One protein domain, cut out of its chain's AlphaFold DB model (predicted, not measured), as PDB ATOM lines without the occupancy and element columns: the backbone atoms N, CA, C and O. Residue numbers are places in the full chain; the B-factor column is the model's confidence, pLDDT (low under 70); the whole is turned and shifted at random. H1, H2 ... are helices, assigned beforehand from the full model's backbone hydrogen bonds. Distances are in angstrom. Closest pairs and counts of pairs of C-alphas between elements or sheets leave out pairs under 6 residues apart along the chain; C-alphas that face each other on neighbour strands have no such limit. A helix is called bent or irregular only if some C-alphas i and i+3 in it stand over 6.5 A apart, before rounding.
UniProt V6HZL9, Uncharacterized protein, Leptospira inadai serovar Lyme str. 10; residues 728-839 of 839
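This is residues 728 to 839 of the 839 residues of an uncharacterized protein of Leptospira inadai serovar Lyme str. 10 (UniProt V6HZL9). Two long helices, H1 and H2, cross near their middles as an X, and the short helix H3 folds back from the end of H2 onto the first part of H1. H4 packs on H2, while H5 lies near the last residues of H1, away from H3. The 112 printed residues hold five named helices, H1 to H5 in chain order, and no named strand; the class is all helix. The whole is compact, with a radius of gyration of the C-alphas of 14.6 A, and elongated in outline, spanning 45 by 28 by 21 A.

H1, residues 728 to 750, touches H2, residues 762 to 780, at a steep tilt of 48 degrees, opposite ways; their closest C-alphas, of Ser 740 and Pro 771, are 4.5 A apart. H2 and H3, residues 787 to 793, form a helical hairpin at a shallow tilt of 32 degrees, closest at the C-alphas of Ala 777 and Val 788, 5.0 A. With residues 729 to 736 alone, H1 touches H3, about perpendicular at 79 degrees; the closest C-alphas, of Tyr 732 and Arg 789, are 5.6 A apart. H4, residues 798 to 801, touches H2, the closest C-alphas being those of Phe 767 and Val 800, 6.4 A. H5, residues 826 to 838, only just touches H1, with 3 pairs of C-alphas within 8 A, the closest those of Cys 750 and Leu 833, 6.5 A. H3 and H5 are apart. Every O i to N i+4 pair is within hydrogen-bond range in H1, H3 and H5, and 11 of 15 in H2; H4 is too short for such a pair.

H1 begins at C-alpha 728, (-37.281, 2.254, -35.604), and measures 33.2 A. H2, 28.1 A, is irregular, with C-alphas 763 and 766 7.0 A apart, and has a kink of 27 degrees near residue 772. H5, 18.1 A, ends at C-alpha 838, (-33.547, 38.112, -25.071).

The two farthest C-alphas, of Lys 783 and Ser 839, are 46.9 A apart. The printed part has no cut; the links H1 to H2 and H4 to H5 are long. The model's pLDDT is under 70 at residues 807 to 821 and 837 to 839.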
ATOM      1  N   PRO A 728     -36.049   1.807 -36.247       81.81
ATOM      2  CA  PRO A 728     -37.281   2.254 -35.604       81.81
ATOM      3  C   PRO A 728     -37.158   2.487 -34.093       81.81
ATOM      4  O   PRO A 728     -37.785   3.413 -33.580       81.81
ATOM      5  N   LEU A 729     -36.376   1.681 -33.363       84.94
ATOM      6  CA  LEU A 729     -36.191   1.853 -31.917       84.94
ATOM      7  C   LEU A 729     -35.320   3.081 -31.622       84.94
ATOM      8  O   LEU A 729     -35.658   3.878 -30.743       84.94
ATOM      9  N   ALA A 730     -34.253   3.275 -32.397       83.50
ATOM     10  CA  ALA A 730     -33.379   4.439 -32.322       83.50
ATOM     11  C   ALA A 730     -34.129   5.741 -32.638       83.50
ATOM     12  O   ALA A 730     -33.878   6.748 -31.972       83.50
ATOM     13  N   LYS A 731     -35.098   5.723 -33.567       85.06
ATOM     14  CA  LYS A 731     -35.991   6.865 -33.850       85.06
ATOM     15  C   LYS A 731     -36.784   7.278 -32.609       85.06
ATOM     16  O   LYS A 731     -36.753   8.448 -32.232       85.06
ATOM     17  N   TYR A 732     -37.445   6.335 -31.928       87.56
ATOM     18  CA  TYR A 732     -38.165   6.639 -30.680       87.56
ATOM     19  C   TYR A 732     -37.225   7.168 -29.593       87.56
ATOM     20  O   TYR A 732     -37.567   8.107 -28.876       87.56
ATOM     21  N   GLU A 733     -36.021   6.610 -29.491       87.50
ATOM     22  CA  GLU A 733     -35.016   7.058 -28.527       87.50
ATOM     23  C   GLU A 733     -34.449   8.444 -28.844       87.50
ATOM     24  O   GLU A 733     -34.146   9.212 -27.929       87.50
ATOM     25  N   TYR A 734     -34.287   8.788 -30.119       86.44
ATOM     26  CA  TYR A 734     -33.930  10.134 -30.561       86.44
ATOM     27  C   TYR A 734     -34.989  11.146 -30.154       86.44
ATOM     28  O   TYR A 734     -34.697  12.070 -29.391       86.44
ATOM     29  N   ASN A 735     -36.227  10.895 -30.553       86.50
ATOM     30  CA  ASN A 735     -37.359  11.770 -30.288       86.50
ATOM     31  C   ASN A 735     -37.587  11.977 -28.785       86.50
ATOM     32  O   ASN A 735     -37.710  13.112 -28.321       86.50
ATOM     33  N   ALA A 736     -37.574  10.893 -28.005       88.31
ATOM     34  CA  ALA A 736     -37.730  10.954 -26.555       88.31
ATOM     35  C   ALA A 736     -36.566  11.694 -25.873       88.31
ATOM     36  O   ALA A 736     -36.801  12.512 -24.987       88.31
ATOM     37  N   SER A 737     -35.322  11.467 -26.318       87.75
ATOM     38  CA  SER A 737     -34.142  12.188 -25.814       87.75
ATOM     39  C   SER A 737     -34.224  13.686 -26.089       87.75
ATOM     40  O   SER A 737     -33.892  14.501 -25.230       87.75
ATOM     41  N   LEU A 738     -34.675  14.067 -27.284       82.25
ATOM     42  CA  LEU A 738     -34.816  15.463 -27.669       82.25
ATOM     43  C   LEU A 738     -35.889  16.172 -26.824       82.25
ATOM     44  O   LEU A 738     -35.607  17.238 -26.277       82.25
ATOM     45  N   ILE A 739     -37.064  15.553 -26.635       86.50
ATOM     46  CA  ILE A 739     -38.108  16.061 -25.725       86.50
ATOM     47  C   ILE A 739     -37.567  16.167 -24.293       86.50
ATOM     48  O   ILE A 739     -37.729  17.206 -23.658       86.50
ATOM     49  N   SER A 740     -36.908  15.120 -23.787       87.62
ATOM     50  CA  SER A 740     -36.370  15.085 -22.423       87.62
ATOM     51  C   SER A 740     -35.372  16.213 -22.182       87.62
ATOM     52  O   SER A 740     -35.547  16.979 -21.241       87.62
ATOM     53  N   ARG A 741     -34.362  16.361 -23.055       85.19
ATOM     54  CA  ARG A 741     -33.345  17.424 -22.955       85.19
ATOM     55  C   ARG A 741     -33.972  18.814 -22.998       85.19
ATOM     56  O   ARG A 741     -33.572  19.692 -22.236       85.19
ATOM     57  N   PHE A 742     -34.958  19.006 -23.874       84.81
ATOM     58  CA  PHE A 742     -35.691  20.259 -23.972       84.81
ATOM     59  C   PHE A 742     -36.467  20.575 -22.687       84.81
ATOM     60  O   PHE A 742     -36.318  21.671 -22.153       84.81
ATOM     61  N   LEU A 743     -37.280  19.636 -22.188       86.50
ATOM     62  CA  LEU A 743     -38.129  19.845 -21.011       86.50
ATOM     63  C   LEU A 743     -37.294  20.036 -19.740       86.50
ATOM     64  O   LEU A 743     -37.556  20.976 -18.992       86.50
ATOM     65  N   ASP A 744     -36.253  19.221 -19.537       85.25
ATOM     66  CA  ASP A 744     -35.313  19.376 -18.416       85.25
ATOM     67  C   ASP A 744     -34.696  20.773 -18.402       85.25
ATOM     68  O   ASP A 744     -34.682  21.458 -17.376       85.25
ATOM     69  N   ARG A 745     -34.206  21.225 -19.562       83.69
ATOM     70  CA  ARG A 745     -33.617  22.556 -19.689       83.69
ATOM     71  C   ARG A 745     -34.661  23.652 -19.493       83.69
ATOM     72  O   ARG A 745     -34.379  24.628 -18.808       83.69
ATOM     73  N   LEU A 746     -35.855  23.512 -20.070       84.31
ATOM     74  CA  LEU A 746     -36.941  24.488 -19.949       84.31
ATOM     75  C   LEU A 746     -37.299  24.732 -18.484       84.31
ATOM     76  O   LEU A 746     -37.285  25.881 -18.049       84.31
ATOM     77  N   PHE A 747     -37.588  23.676 -17.721       85.50
ATOM     78  CA  PHE A 747     -38.000  23.818 -16.323       85.50
ATOM     79  C   PHE A 747     -36.876  24.341 -15.436       85.50
ATOM     80  O   PHE A 747     -37.122  25.200 -14.588       85.50
ATOM     81  N   ARG A 748     -35.641  23.890 -15.675       84.50
ATOM     82  CA  ARG A 748     -34.463  24.402 -14.974       84.50
ATOM     83  C   ARG A 748     -34.253  25.893 -15.214       84.50
ATOM     84  O   ARG A 748     -33.964  26.619 -14.270       84.50
ATOM     85  N   ASP A 749     -34.367  26.348 -16.456       81.38
ATOM     86  CA  ASP A 749     -34.066  27.735 -16.808       81.38
ATOM     87  C   ASP A 749     -35.245  28.667 -16.441       81.38
ATOM     88  O   ASP A 749     -35.007  29.786 -15.998       81.38
ATOM     89  N   CYS A 750     -36.505  28.197 -16.475       81.50
ATOM     90  CA  CYS A 750     -37.661  28.943 -15.943       81.50
ATOM     91  C   CYS A 750     -37.496  29.291 -14.454       81.50
ATOM     92  O   CYS A 750     -37.767  30.426 -14.061       81.50
ATOM     93  N   ALA A 751     -36.986  28.355 -13.646       77.38
ATOM     94  CA  ALA A 751     -36.730  28.577 -12.220       77.38
ATOM     95  C   ALA A 751     -35.613  29.604 -11.943       77.38
ATOM     96  O   ALA A 751     -35.556  30.161 -10.853       77.38
ATOM     97  N   LYS A 752     -34.730  29.859 -12.921       79.75
ATOM     98  CA  LYS A 752     -33.582  30.775 -12.798       79.75
ATOM     99  C   LYS A 752     -33.873  32.208 -13.249       79.75
ATOM    100  O   LYS A 752     -33.050  33.089 -13.018       79.75
ATOM    101  N   THR A 753     -34.990  32.438 -13.937       76.69
ATOM    102  CA  THR A 753     -35.386  33.789 -14.371       76.69
ATOM    103  C   THR A 753     -35.780  34.674 -13.186       76.69
ATOM    104  O   THR A 753     -36.188  34.170 -12.142       76.69
ATOM    105  N   VAL A 754     -35.651  35.999 -13.336       74.50
ATOM    106  CA  VAL A 754     -36.007  36.981 -12.298       74.50
ATOM    107  C   VAL A 754     -37.023  37.986 -12.870       74.50
ATOM    108  O   VAL A 754     -36.642  38.796 -13.715       74.50
ATOM    109  N   PRO A 755     -38.297  37.968 -12.429       80.44
ATOM    110  CA  PRO A 755     -38.907  36.966 -11.549       80.44
ATOM    111  C   PRO A 755     -39.038  35.585 -12.233       80.44
ATOM    112  O   PRO A 755     -39.097  35.534 -13.465       80.44
ATOM    113  N   PRO A 756     -39.115  34.477 -11.466       83.38
ATOM    114  CA  PRO A 756     -39.265  33.138 -12.031       83.38
ATOM    115  C   PRO A 756     -40.531  32.989 -12.875       83.38
ATOM    116  O   PRO A 756     -41.601  33.488 -12.516       83.38
ATOM    117  N   ILE A 757     -40.435  32.248 -13.980       86.69
ATOM    118  CA  ILE A 757     -41.603  31.856 -14.772       86.69
ATOM    119  C   ILE A 757     -42.295  30.693 -14.062       86.69
ATOM    120  O   ILE A 757     -41.718  29.615 -13.910       86.69
ATOM    121  N   ASP A 758     -43.543  30.915 -13.647       83.62
ATOM    122  CA  ASP A 758     -44.342  29.908 -12.958       83.62
ATOM    123  C   ASP A 758     -44.692  28.723 -13.875       83.62
ATOM    124  O   ASP A 758     -45.443  28.846 -14.845       83.62
ATOM    125  N   CYS A 759     -44.138  27.564 -13.524       85.81
ATOM    126  CA  CYS A 759     -44.386  26.268 -14.152       85.81
ATOM    127  C   CYS A 759     -45.005  25.278 -13.146       85.81
ATOM    128  O   CYS A 759     -44.760  24.073 -13.240       85.81
ATOM    129  N   THR A 760     -45.697  25.752 -12.104       79.25
ATOM    130  CA  THR A 760     -46.240  24.919 -11.010       79.25
ATOM    131  C   THR A 760     -47.653  24.396 -11.265       79.25
ATOM    132  O   THR A 760     -48.069  23.454 -10.596       79.25
ATOM    133  N   ALA A 761     -48.357  24.944 -12.260       84.38
ATOM    134  CA  ALA A 761     -49.707  24.523 -12.614       84.38
ATOM    135  C   ALA A 761     -49.794  23.020 -12.964       84.38
ATOM    136  O   ALA A 761     -48.850  22.404 -13.469       84.38
ATOM    137  N   ALA A 762     -50.950  22.420 -12.663       84.25
ATOM    138  CA  ALA A 762     -51.166  20.974 -12.759       84.25
ATOM    139  C   ALA A 762     -51.002  20.421 -14.188       84.25
ATOM    140  O   ALA A 762     -50.626  19.263 -14.376       84.25
ATOM    141  N   ASP A 763     -51.227  21.253 -15.202       87.56
ATOM    142  CA  ASP A 763     -51.042  20.928 -16.617       87.56
ATOM    143  C   ASP A 763     -49.568  20.703 -17.012       87.56
ATOM    144  O   ASP A 763     -49.305  20.018 -18.004       87.56
ATOM    145  N   PHE A 764     -48.598  21.178 -16.215       91.00
ATOM    146  CA  PHE A 764     -47.169  20.884 -16.391       91.00
ATOM    147  C   PHE A 764     -46.735  19.532 -15.812       91.00
ATOM    148  O   PHE A 764     -45.668  19.037 -16.185       91.00
ATOM    149  N   ALA A 765     -47.518  18.917 -14.918       90.38
ATOM    150  CA  ALA A 765     -47.104  17.707 -14.201       90.38
ATOM    151  C   ALA A 765     -46.704  16.540 -15.133       90.38
ATOM    152  O   ALA A 765     -45.624  15.977 -14.930       90.38
ATOM    153  N   PRO A 766     -47.457  16.217 -16.210       91.00
ATOM    154  CA  PRO A 766     -47.046  15.174 -17.153       91.00
ATOM    155  C   PRO A 766     -45.714  15.491 -17.848       91.00
ATOM    156  O   PRO A 766     -44.900  14.598 -18.068       91.00
ATOM    157  N   PHE A 767     -45.461  16.765 -18.161       93.38
ATOM    158  CA  PHE A 767     -44.232  17.205 -18.823       93.38
ATOM    159  C   PHE A 767     -43.021  17.162 -17.885       93.38
ATOM    160  O   PHE A 767     -41.942  16.778 -18.322       93.38
ATOM    161  N   LYS A 768     -43.188  17.492 -16.598       90.88
ATOM    162  CA  LYS A 768     -42.129  17.343 -15.583       90.88
ATOM    163  C   LYS A 768     -41.784  15.880 -15.302       90.88
ATOM    164  O   LYS A 768     -40.633  15.570 -15.027       90.88
ATOM    165  N   ALA A 769     -42.764  14.982 -15.399       90.69
ATOM    166  CA  ALA A 769     -42.560  13.546 -15.209       90.69
ATOM    167  C   ALA A 769     -41.891  12.856 -16.415       90.69
ATOM    168  O   ALA A 769     -41.364  11.751 -16.280       90.69
ATOM    169  N   PHE A 770     -41.893  13.486 -17.597       92.88
ATOM    170  CA  PHE A 770     -41.371  12.865 -18.815       92.88
ATOM    171  C   PHE A 770     -39.846  12.641 -18.792       92.88
ATOM    172  O   PHE A 770     -39.438  11.512 -19.068       92.88
ATOM    173  N   PRO A 771     -38.987  13.625 -18.443       89.44
ATOM    174  CA  PRO A 771     -37.543  13.398 -18.384       89.44
ATOM    175  C   PRO A 771     -37.063  12.309 -17.410       89.44
ATOM    176  O   PRO A 771     -36.295  11.443 -17.846       89.44
ATOM    177  N   PRO A 772     -37.512  12.258 -16.135       82.38
ATOM    178  CA  PRO A 772     -37.134  11.159 -15.248       82.38
ATOM    179  C   PRO A 772     -37.653   9.810 -15.770       82.38
ATOM    180  O   PRO A 772     -36.892   8.845 -15.809       82.38
ATOM    181  N   GLY A 773     -38.879   9.753 -16.308       83.12
ATOM    182  CA  GLY A 773     -39.409   8.536 -16.936       83.12
ATOM    183  C   GLY A 773     -38.599   8.064 -18.154       83.12
ATOM    184  O   GLY A 773     -38.358   6.865 -18.318       83.12
ATOM    185  N   TYR A 774     -38.108   8.993 -18.982       88.31
ATOM    186  CA  TYR A 774     -37.192   8.681 -20.082       88.31
ATOM    187  C   TYR A 774     -35.850   8.145 -19.565       88.31
ATOM    188  O   TYR A 774     -35.342   7.159 -20.107       88.31
ATOM    189  N   LYS A 775     -35.281   8.748 -18.511       87.25
ATOM    190  CA  LYS A 775     -34.027   8.292 -17.883       87.25
ATOM    191  C   LYS A 775     -34.155   6.851 -17.380       87.25
ATOM    192  O   LYS A 775     -33.285   6.030 -17.683       87.25
ATOM    193  N   ASP A 776     -35.265   6.521 -16.725       86.50
ATOM    194  CA  ASP A 776     -35.559   5.167 -16.244       86.50
ATOM    195  C   ASP A 776     -35.712   4.169 -17.399       86.50
ATOM    196  O   ASP A 776     -35.131   3.080 -17.385       86.50
ATOM    197  N   ALA A 777     -36.459   4.540 -18.444       85.00
ATOM    198  CA  ALA A 777     -36.623   3.707 -19.636       85.00
ATOM    199  C   ALA A 777     -35.279   3.462 -20.348       85.00
ATOM    200  O   ALA A 777     -34.992   2.344 -20.784       85.00
ATOM    201  N   LYS A 778     -34.414   4.481 -20.410       83.81
ATOM    202  CA  LYS A 778     -33.064   4.378 -20.980       83.81
ATOM    203  C   LYS A 778     -32.166   3.446 -20.169       83.81
ATOM    204  O   LYS A 778     -31.404   2.684 -20.760       83.81
ATOM    205  N   GLN A 779     -32.257   3.452 -18.839       82.69
ATOM    206  CA  GLN A 779     -31.529   2.493 -17.998       82.69
ATOM    207  C   GLN A 779     -32.015   1.054 -18.225       82.69
ATOM    208  O   GLN A 779     -31.199   0.140 -18.381       82.69
ATOM    209  N   LYS A 780     -33.336   0.855 -18.332       84.62
ATOM    210  CA  LYS A 780     -33.957  -0.453 -18.615       84.62
ATOM    211  C   LYS A 780     -33.572  -1.027 -19.982       84.62
ATOM    212  O   LYS A 780     -33.566  -2.248 -20.131       84.62
ATOM    213  N   LYS A 781     -33.127  -0.187 -20.928       80.19
ATOM    214  CA  LYS A 781     -32.603  -0.600 -22.243       80.19
ATOM    215  C   LYS A 781     -31.489  -1.650 -22.171       80.19
ATOM    216  O   LYS A 781     -31.330  -2.441 -23.093       80.19
ATOM    217  N   LYS A 782     -30.721  -1.681 -21.072       78.06
ATOM    218  CA  LYS A 782     -29.689  -2.709 -20.845       78.06
ATOM    219  C   LYS A 782     -30.267  -4.133 -20.817       78.06
ATOM    220  O   LYS A 782     -29.545  -5.065 -21.149       78.06
ATOM    221  N   LYS A 783     -31.533  -4.291 -20.409       82.56
ATOM    222  CA  LYS A 783     -32.245  -5.575 -20.294       82.56
ATOM    223  C   LYS A 783     -33.313  -5.757 -21.378       82.56
ATOM    224  O   LYS A 783     -33.485  -6.867 -21.860       82.56
ATOM    225  N   ASP A 784     -33.997  -4.682 -21.768       86.19
ATOM    226  CA  ASP A 784     -35.023  -4.681 -22.817       86.19
ATOM    227  C   ASP A 784     -34.730  -3.584 -23.858       86.19
ATOM    228  O   ASP A 784     -34.999  -2.407 -23.592       86.19
ATOM    229  N   PRO A 785     -34.228  -3.930 -25.058       83.94
ATOM    230  CA  PRO A 785     -33.963  -2.964 -26.127       83.94
ATOM    231  C   PRO A 785     -35.178  -2.104 -26.520       83.94
ATOM    232  O   PRO A 785     -35.000  -0.990 -27.015       83.94
ATOM    233  N   GLY A 786     -36.401  -2.592 -26.287       89.06
ATOM    234  CA  GLY A 786     -37.659  -1.907 -26.580       89.06
ATOM    235  C   GLY A 786     -38.146  -0.949 -25.490       89.06
ATOM    236  O   GLY A 786     -39.116  -0.231 -25.729       89.06
ATOM    237  N   ALA A 787     -37.484  -0.872 -24.331       90.50
ATOM    238  CA  ALA A 787     -37.990  -0.157 -23.152       90.50
ATOM    239  C   ALA A 787     -38.361   1.314 -23.423       90.50
ATOM    240  O   ALA A 787     -39.407   1.789 -22.980       90.50
ATOM    241  N   VAL A 788     -37.531   2.034 -24.188       90.00
ATOM    242  CA  VAL A 788     -37.787   3.442 -24.540       90.00
ATOM    243  C   VAL A 788     -38.978   3.574 -25.485       90.00
ATOM    244  O   VAL A 788     -39.817   4.448 -25.277       90.00
ATOM    245  N   ARG A 789     -39.099   2.686 -26.481       93.81
ATOM    246  CA  ARG A 789     -40.274   2.635 -27.362       93.81
ATOM    247  C   ARG A 789     -41.529   2.382 -26.536       93.81
ATOM    248  O   ARG A 789     -42.469   3.158 -26.636       93.81
ATOM    249  N   THR A 790     -41.528   1.363 -25.679       94.81
ATOM    250  CA  THR A 790     -42.672   1.029 -24.819       94.81
ATOM    251  C   THR A 790     -43.085   2.218 -23.958       94.81
ATOM    252  O   THR A 790     -44.268   2.552 -23.926       94.81
ATOM    253  N   PHE A 791     -42.128   2.920 -23.339       95.62
ATOM    254  CA  PHE A 791     -42.392   4.127 -22.552       95.62
ATOM    255  C   PHE A 791     -43.161   5.199 -23.339       95.62
ATOM    256  O   PHE A 791     -44.111   5.770 -22.802       95.62
ATOM    257  N   VAL A 792     -42.800   5.437 -24.606       94.31
ATOM    258  CA  VAL A 792     -43.414   6.495 -25.429       94.31
ATOM    259  C   VAL A 792     -44.588   6.047 -26.300       94.31
ATOM    260  O   VAL A 792     -45.330   6.903 -26.765       94.31
ATOM    261  N   THR A 793     -44.797   4.746 -26.526       92.75
ATOM    262  CA  THR A 793     -45.910   4.247 -27.358       92.75
ATOM    263  C   THR A 793     -47.041   3.605 -26.563       92.75
ATOM    264  O   THR A 793     -48.154   3.523 -27.073       92.75
ATOM    265  N   ALA A 794     -46.780   3.127 -25.347       91.50
ATOM    266  CA  ALA A 794     -47.770   2.427 -24.520       91.50
ATOM    267  C   ALA A 794     -47.674   2.759 -23.019       91.50
ATOM    268  O   ALA A 794     -48.593   2.454 -22.266       91.50
ATOM    269  N   GLY A 795     -46.570   3.363 -22.577       92.25
ATOM    270  CA  GLY A 795     -46.303   3.677 -21.181       92.25
ATOM    271  C   GLY A 795     -46.682   5.100 -20.780       92.25
ATOM    272  O   GLY A 795     -47.379   5.828 -21.486       92.25
ATOM    273  N   THR A 796     -46.167   5.508 -19.624       91.94
ATOM    274  CA  THR A 796     -46.447   6.808 -18.996       91.94
ATOM    275  C   THR A 796     -45.927   8.007 -19.793       91.94
ATOM    276  O   THR A 796     -46.422   9.114 -19.610       91.94
ATOM    277  N   GLY A 797     -44.970   7.805 -20.703       92.56
ATOM    278  CA  GLY A 797     -44.454   8.850 -21.586       92.56
ATOM    279  C   GLY A 797     -45.356   9.145 -22.784       92.56
ATOM    280  O   GLY A 797     -45.284  10.243 -23.340       92.56
ATOM    281  N   LYS A 798     -46.231   8.207 -23.170       94.12
ATOM    282  CA  LYS A 798     -47.086   8.312 -24.363       94.12
ATOM    283  C   LYS A 798     -47.921   9.603 -24.419       94.12
ATOM    284  O   LYS A 798     -47.872  10.273 -25.448       94.12
ATOM    285  N   PRO A 799     -48.613  10.035 -23.343       91.94
ATOM    286  CA  PRO A 799     -49.457  11.232 -23.396       91.94
ATOM    287  C   PRO A 799     -48.689  12.531 -23.665       91.94
ATOM    288  O   PRO A 799     -49.273  13.497 -24.147       91.94
ATOM    289  N   VAL A 800     -47.397  12.581 -23.325       92.62
ATOM    290  CA  VAL A 800     -46.523  13.714 -23.650       92.62
ATOM    291  C   VAL A 800     -45.939  13.536 -25.044       92.62
ATOM    292  O   VAL A 800     -45.962  14.477 -25.827       92.62
ATOM    293  N   TYR A 801     -45.468  12.335 -25.378       90.69
ATOM    294  CA  TYR A 801     -44.872  12.042 -26.678       90.69
ATOM    295  C   TYR A 801     -45.837  12.318 -27.842       90.69
ATOM    296  O   TYR A 801     -45.462  13.025 -28.768       90.69
ATOM    297  N   ASP A 802     -47.090  11.858 -27.756       88.50
ATOM    298  CA  ASP A 802     -48.121  12.076 -28.788       88.50
ATOM    299  C   ASP A 802     -48.457  13.561 -29.004       88.50
ATOM    300  O   ASP A 802     -48.947  13.961 -30.062       88.50
ATOM    301  N   LYS A 803     -48.245  14.390 -27.974       86.06
ATOM    302  CA  LYS A 803     -48.519  15.828 -28.020       86.06
ATOM    303  C   LYS A 803     -47.434  16.605 -28.768       86.06
ATOM    304  O   LYS A 803     -47.723  17.685 -29.283       86.06
ATOM    305  N   PHE A 804     -46.210  16.080 -28.827       84.50
ATOM    306  CA  PHE A 804     -45.154  16.620 -29.676       84.50
ATOM    307  C   PHE A 804     -45.311  16.055 -31.086       84.50
ATOM    308  O   PHE A 804     -45.272  14.843 -31.293       84.50
ATOM    309  N   LYS A 805     -45.489  16.934 -32.072       75.31
ATOM    310  CA  LYS A 805     -45.605  16.501 -33.468       75.31
ATOM    311  C   LYS A 805     -44.226  16.438 -34.099       75.31
ATOM    312  O   LYS A 805     -43.514  17.439 -34.141       75.31
ATOM    313  N   PHE A 806     -43.887  15.260 -34.598       72.75
ATOM    314  CA  PHE A 806     -42.700  15.030 -35.402       72.75
ATOM    315  C   PHE A 806     -43.100  15.001 -36.868       72.75
ATOM    316  O   PHE A 806     -44.188  14.542 -37.209       72.75
ATOM    317  N   ASP A 807     -42.219  15.482 -37.727       65.25
ATOM    318  CA  ASP A 807     -42.349  15.252 -39.154       65.25
ATOM    319  C   ASP A 807     -42.106  13.765 -39.476       65.25
ATOM    320  O   ASP A 807     -41.177  13.147 -38.950       65.25
ATOM    321  N   ASP A 808     -42.962  13.168 -40.304       56.44
ATOM    322  CA  ASP A 808     -42.948  11.720 -40.533       56.44
ATOM    323  C   ASP A 808     -41.698  11.260 -41.304       56.44
ATOM    324  O   ASP A 808     -41.169  10.175 -41.028       56.44
ATOM    325  N   GLU A 809     -41.181  12.112 -42.199       55.78
ATOM    326  CA  GLU A 809     -40.020  11.844 -43.057       55.78
ATOM    327  C   GLU A 809     -38.684  12.079 -42.335       55.78
ATOM    328  O   GLU A 809     -37.738  11.300 -42.470       55.78
ATOM    329  N   SER A 810     -38.600  13.142 -41.537       54.50
ATOM    330  CA  SER A 810     -37.385  13.593 -40.859       54.50
ATOM    331  C   SER A 810     -37.349  13.248 -39.376       54.50
ATOM    332  O   SER A 810     -36.281  13.301 -38.782       54.50
ATOM    333  N   GLY A 811     -38.460  12.890 -38.734       56.28
ATOM    334  CA  GLY A 811     -38.513  12.582 -37.301       56.28
ATOM    335  C   GLY A 811     -38.142  13.750 -36.381       56.28
ATOM    336  O   GLY A 811     -37.894  13.522 -35.205       56.28
ATOM    337  N   ILE A 812     -38.086  14.985 -36.884       61.78
ATOM    338  CA  ILE A 812     -37.742  16.189 -36.115       61.78
ATOM    339  C   ILE A 812     -39.013  16.991 -35.802       61.78
ATOM    340  O   ILE A 812     -39.939  17.047 -36.607       61.78
ATOM    341  N   ILE A 813     -39.046  17.645 -34.637       61.56
ATOM    342  CA  ILE A 813     -40.047  18.673 -34.300       61.56
ATOM    343  C   ILE A 813     -39.693  19.928 -35.098       61.56
ATOM    344  O   ILE A 813     -38.628  20.478 -34.848       61.56
ATOM    345  N   LEU A 814     -40.516  20.392 -36.042       52.56
ATOM    346  CA  LEU A 814     -40.234  21.567 -36.884       52.56
ATOM    347  C   LEU A 814     -40.662  22.883 -36.185       52.56
ATOM    348  O   LEU A 814     -41.751  22.982 -35.625       52.56
ATOM    349  N   GLY A 815     -39.835  23.932 -36.264       51.38
ATOM    350  CA  GLY A 815     -40.147  25.327 -35.891       51.38
ATOM    351  C   GLY A 815     -39.521  26.272 -36.929       51.38
ATOM    352  O   GLY A 815     -38.507  25.915 -37.519       51.38
ATOM    353  N   ASP A 816     -40.073  27.429 -37.317       45.03
ATOM    354  CA  ASP A 816     -40.849  28.427 -36.559       45.03
ATOM    355  C   ASP A 816     -42.123  28.942 -37.301       45.03
ATOM    356  O   ASP A 816     -42.595  30.054 -37.059       45.03
ATOM    357  N   GLN A 817     -42.699  28.180 -38.245       47.25
ATOM    358  CA  GLN A 817     -43.845  28.615 -39.083       47.25
ATOM    359  C   GLN A 817     -45.092  27.709 -39.036       47.25
ATOM    360  O   GLN A 817     -46.003  27.882 -39.841       47.25
ATOM    361  N   ILE A 818     -45.202  26.802 -38.064       43.94
ATOM    362  CA  ILE A 818     -46.454  26.088 -37.767       43.94
ATOM    363  C   ILE A 818     -46.603  26.050 -36.247       43.94
ATOM    364  O   ILE A 818     -46.011  25.215 -35.575       43.94
ATOM    365  N   GLN A 819     -47.392  26.965 -35.688       45.91
ATOM    366  CA  GLN A 819     -47.620  27.153 -34.247       45.91
ATOM    367  C   GLN A 819     -48.270  25.942 -33.518       45.91
ATOM    368  O   GLN A 819     -48.751  26.103 -32.398       45.91
ATOM    369  N   ASN A 820     -48.271  24.737 -34.105       53.75
ATOM    370  CA  ASN A 820     -49.097  23.589 -33.710       53.75
ATOM    371  C   ASN A 820     -48.304  22.308 -33.363       53.75
ATOM    372  O   ASN A 820     -48.922  21.247 -33.268       53.75
ATOM    373  N   GLN A 821     -46.967  22.362 -33.242       65.12
ATOM    374  CA  GLN A 821     -46.127  21.158 -33.049       65.12
ATOM    375  C   GLN A 821     -45.524  20.991 -31.641       65.12
ATOM    376  O   GLN A 821     -45.193  19.869 -31.261       65.12
ATOM    377  N   ILE A 822     -45.438  22.071 -30.855       76.12
ATOM    378  CA  ILE A 822     -45.167  22.026 -29.408       76.12
ATOM    379  C   ILE A 822     -46.509  22.198 -28.684       76.12
ATOM    380  O   ILE A 822     -47.249  23.127 -29.027       76.12
ATOM    381  N   PRO A 823     -46.843  21.349 -27.701       85.88
ATOM    382  CA  PRO A 823     -48.117  21.447 -26.997       85.88
ATOM    383  C   PRO A 823     -48.177  22.622 -26.015       85.88
ATOM    384  O   PRO A 823     -47.166  23.053 -25.462       85.88
ATOM    385  N   GLU A 824     -49.387  23.112 -25.744       85.19
ATOM    386  CA  GLU A 824     -49.632  23.944 -24.561       85.19
ATOM    387  C   GLU A 824     -49.570  23.084 -23.278       85.19
ATOM    388  O   GLU A 824     -49.909  21.893 -23.335       85.19
ATOM    389  N   PRO A 825     -49.125  23.644 -22.133       89.12
ATOM    390  CA  PRO A 825     -48.673  25.034 -21.903       89.12
ATOM    391  C   PRO A 825     -47.187  25.300 -22.249       89.12
ATOM    392  O   PRO A 825     -46.674  26.412 -22.078       89.12
ATOM    393  N   ILE A 826     -46.459  24.279 -22.716       90.00
ATOM    394  CA  ILE A 826     -45.009  24.326 -22.965       90.00
ATOM    395  C   ILE A 826     -44.644  25.384 -24.003       90.00
ATOM    396  O   ILE A 826     -43.690  26.137 -23.810       90.00
ATOM    397  N   LYS A 827     -45.427  25.482 -25.077       86.06
ATOM    398  CA  LYS A 827     -45.238  26.480 -26.133       86.06
ATOM    399  C   LYS A 827     -45.275  27.911 -25.589       86.06
ATOM    400  O   LYS A 827     -44.342  28.677 -25.833       86.06
ATOM    401  N   THR A 828     -46.319  28.266 -24.838       87.00
ATOM    402  CA  THR A 828     -46.450  29.603 -24.236       87.00
ATOM    403  C   THR A 828     -45.304  29.899 -23.270       87.00
ATOM    404  O   THR A 828     -44.740  30.993 -23.280       87.00
ATOM    405  N   THR A 829     -44.921  28.912 -22.464       89.25
ATOM    406  CA  THR A 829     -43.835  29.031 -21.479       89.25
ATOM    407  C   THR A 829     -42.485  29.247 -22.147       89.25
ATOM    408  O   THR A 829     -41.754  30.164 -21.781       89.25
ATOM    409  N   PHE A 830     -42.177  28.462 -23.177       86.38
ATOM    410  CA  PHE A 830     -40.953  28.617 -23.950       86.38
ATOM    411  C   PHE A 830     -40.894  29.995 -24.615       86.38
ATOM    412  O   PHE A 830     -39.890  30.685 -24.486       86.38
ATOM    413  N   ALA A 831     -41.985  30.465 -25.229       83.75
ATOM    414  CA  ALA A 831     -42.034  31.807 -25.813       83.75
ATOM    415  C   ALA A 831     -41.772  32.919 -24.777       83.75
ATOM    416  O   ALA A 831     -41.058  33.880 -25.076       83.75
ATOM    417  N   LYS A 832     -42.308  32.783 -23.554       85.69
ATOM    418  CA  LYS A 832     -42.029  33.702 -22.437       85.69
ATOM    419  C   LYS A 832     -40.560  33.651 -22.019       85.69
ATOM    420  O   LYS A 832     -39.934  34.700 -21.936       85.69
ATOM    421  N   LEU A 833     -40.007  32.455 -21.812       83.75
ATOM    422  CA  LEU A 833     -38.610  32.274 -21.417       83.75
ATOM    423  C   LEU A 833     -37.654  32.872 -22.448       83.75
ATOM    424  O   LEU A 833     -36.763  33.627 -22.087       83.75
ATOM    425  N   ILE A 834     -37.871  32.594 -23.732       76.44
ATOM    426  CA  ILE A 834     -37.050  33.157 -24.807       76.44
ATOM    427  C   ILE A 834     -37.122  34.682 -24.814       76.44
ATOM    428  O   ILE A 834     -36.097  35.328 -24.992       76.44
ATOM    429  N   LYS A 835     -38.299  35.269 -24.569       80.38
ATOM    430  CA  LYS A 835     -38.436  36.724 -24.452       80.38
ATOM    431  C   LYS A 835     -37.627  37.287 -23.277       80.38
ATOM    432  O   LYS A 835     -37.021  38.332 -23.455       80.38
ATOM    433  N   VAL A 836     -37.604  36.598 -22.132       79.06
ATOM    434  CA  VAL A 836     -36.817  36.989 -20.944       79.06
ATOM    435  C   VAL A 836     -35.314  36.827 -21.175       79.06
ATOM    436  O   VAL A 836     -34.540  37.678 -20.771       79.06
ATOM    437  N   LEU A 837     -34.881  35.762 -21.850       68.19
ATOM    438  CA  LEU A 837     -33.465  35.550 -22.177       68.19
ATOM    439  C   LEU A 837     -32.949  36.512 -23.264       68.19
ATOM    440  O   LEU A 837     -31.742  36.647 -23.441       68.19
ATOM    441  N   GLN A 838     -33.857  37.138 -24.019       66.44
ATOM    442  CA  GLN A 838     -33.547  38.112 -25.071       66.44
ATOM    443  C   GLN A 838     -33.669  39.575 -24.622       66.44
ATOM    444  O   GLN A 838     -33.231  40.450 -25.372       66.44
ATOM    445  N   SER A 839     -34.309  39.836 -23.479       59.59
ATOM    446  CA  SER A 839     -34.404  41.156 -22.840       59.59
ATOM    447  C   SER A 839     -33.230  41.381 -21.908       59.59
ATOM    448  O   SER A 839     -32.690  42.506 -21.939       59.59
TER     449      SER A 839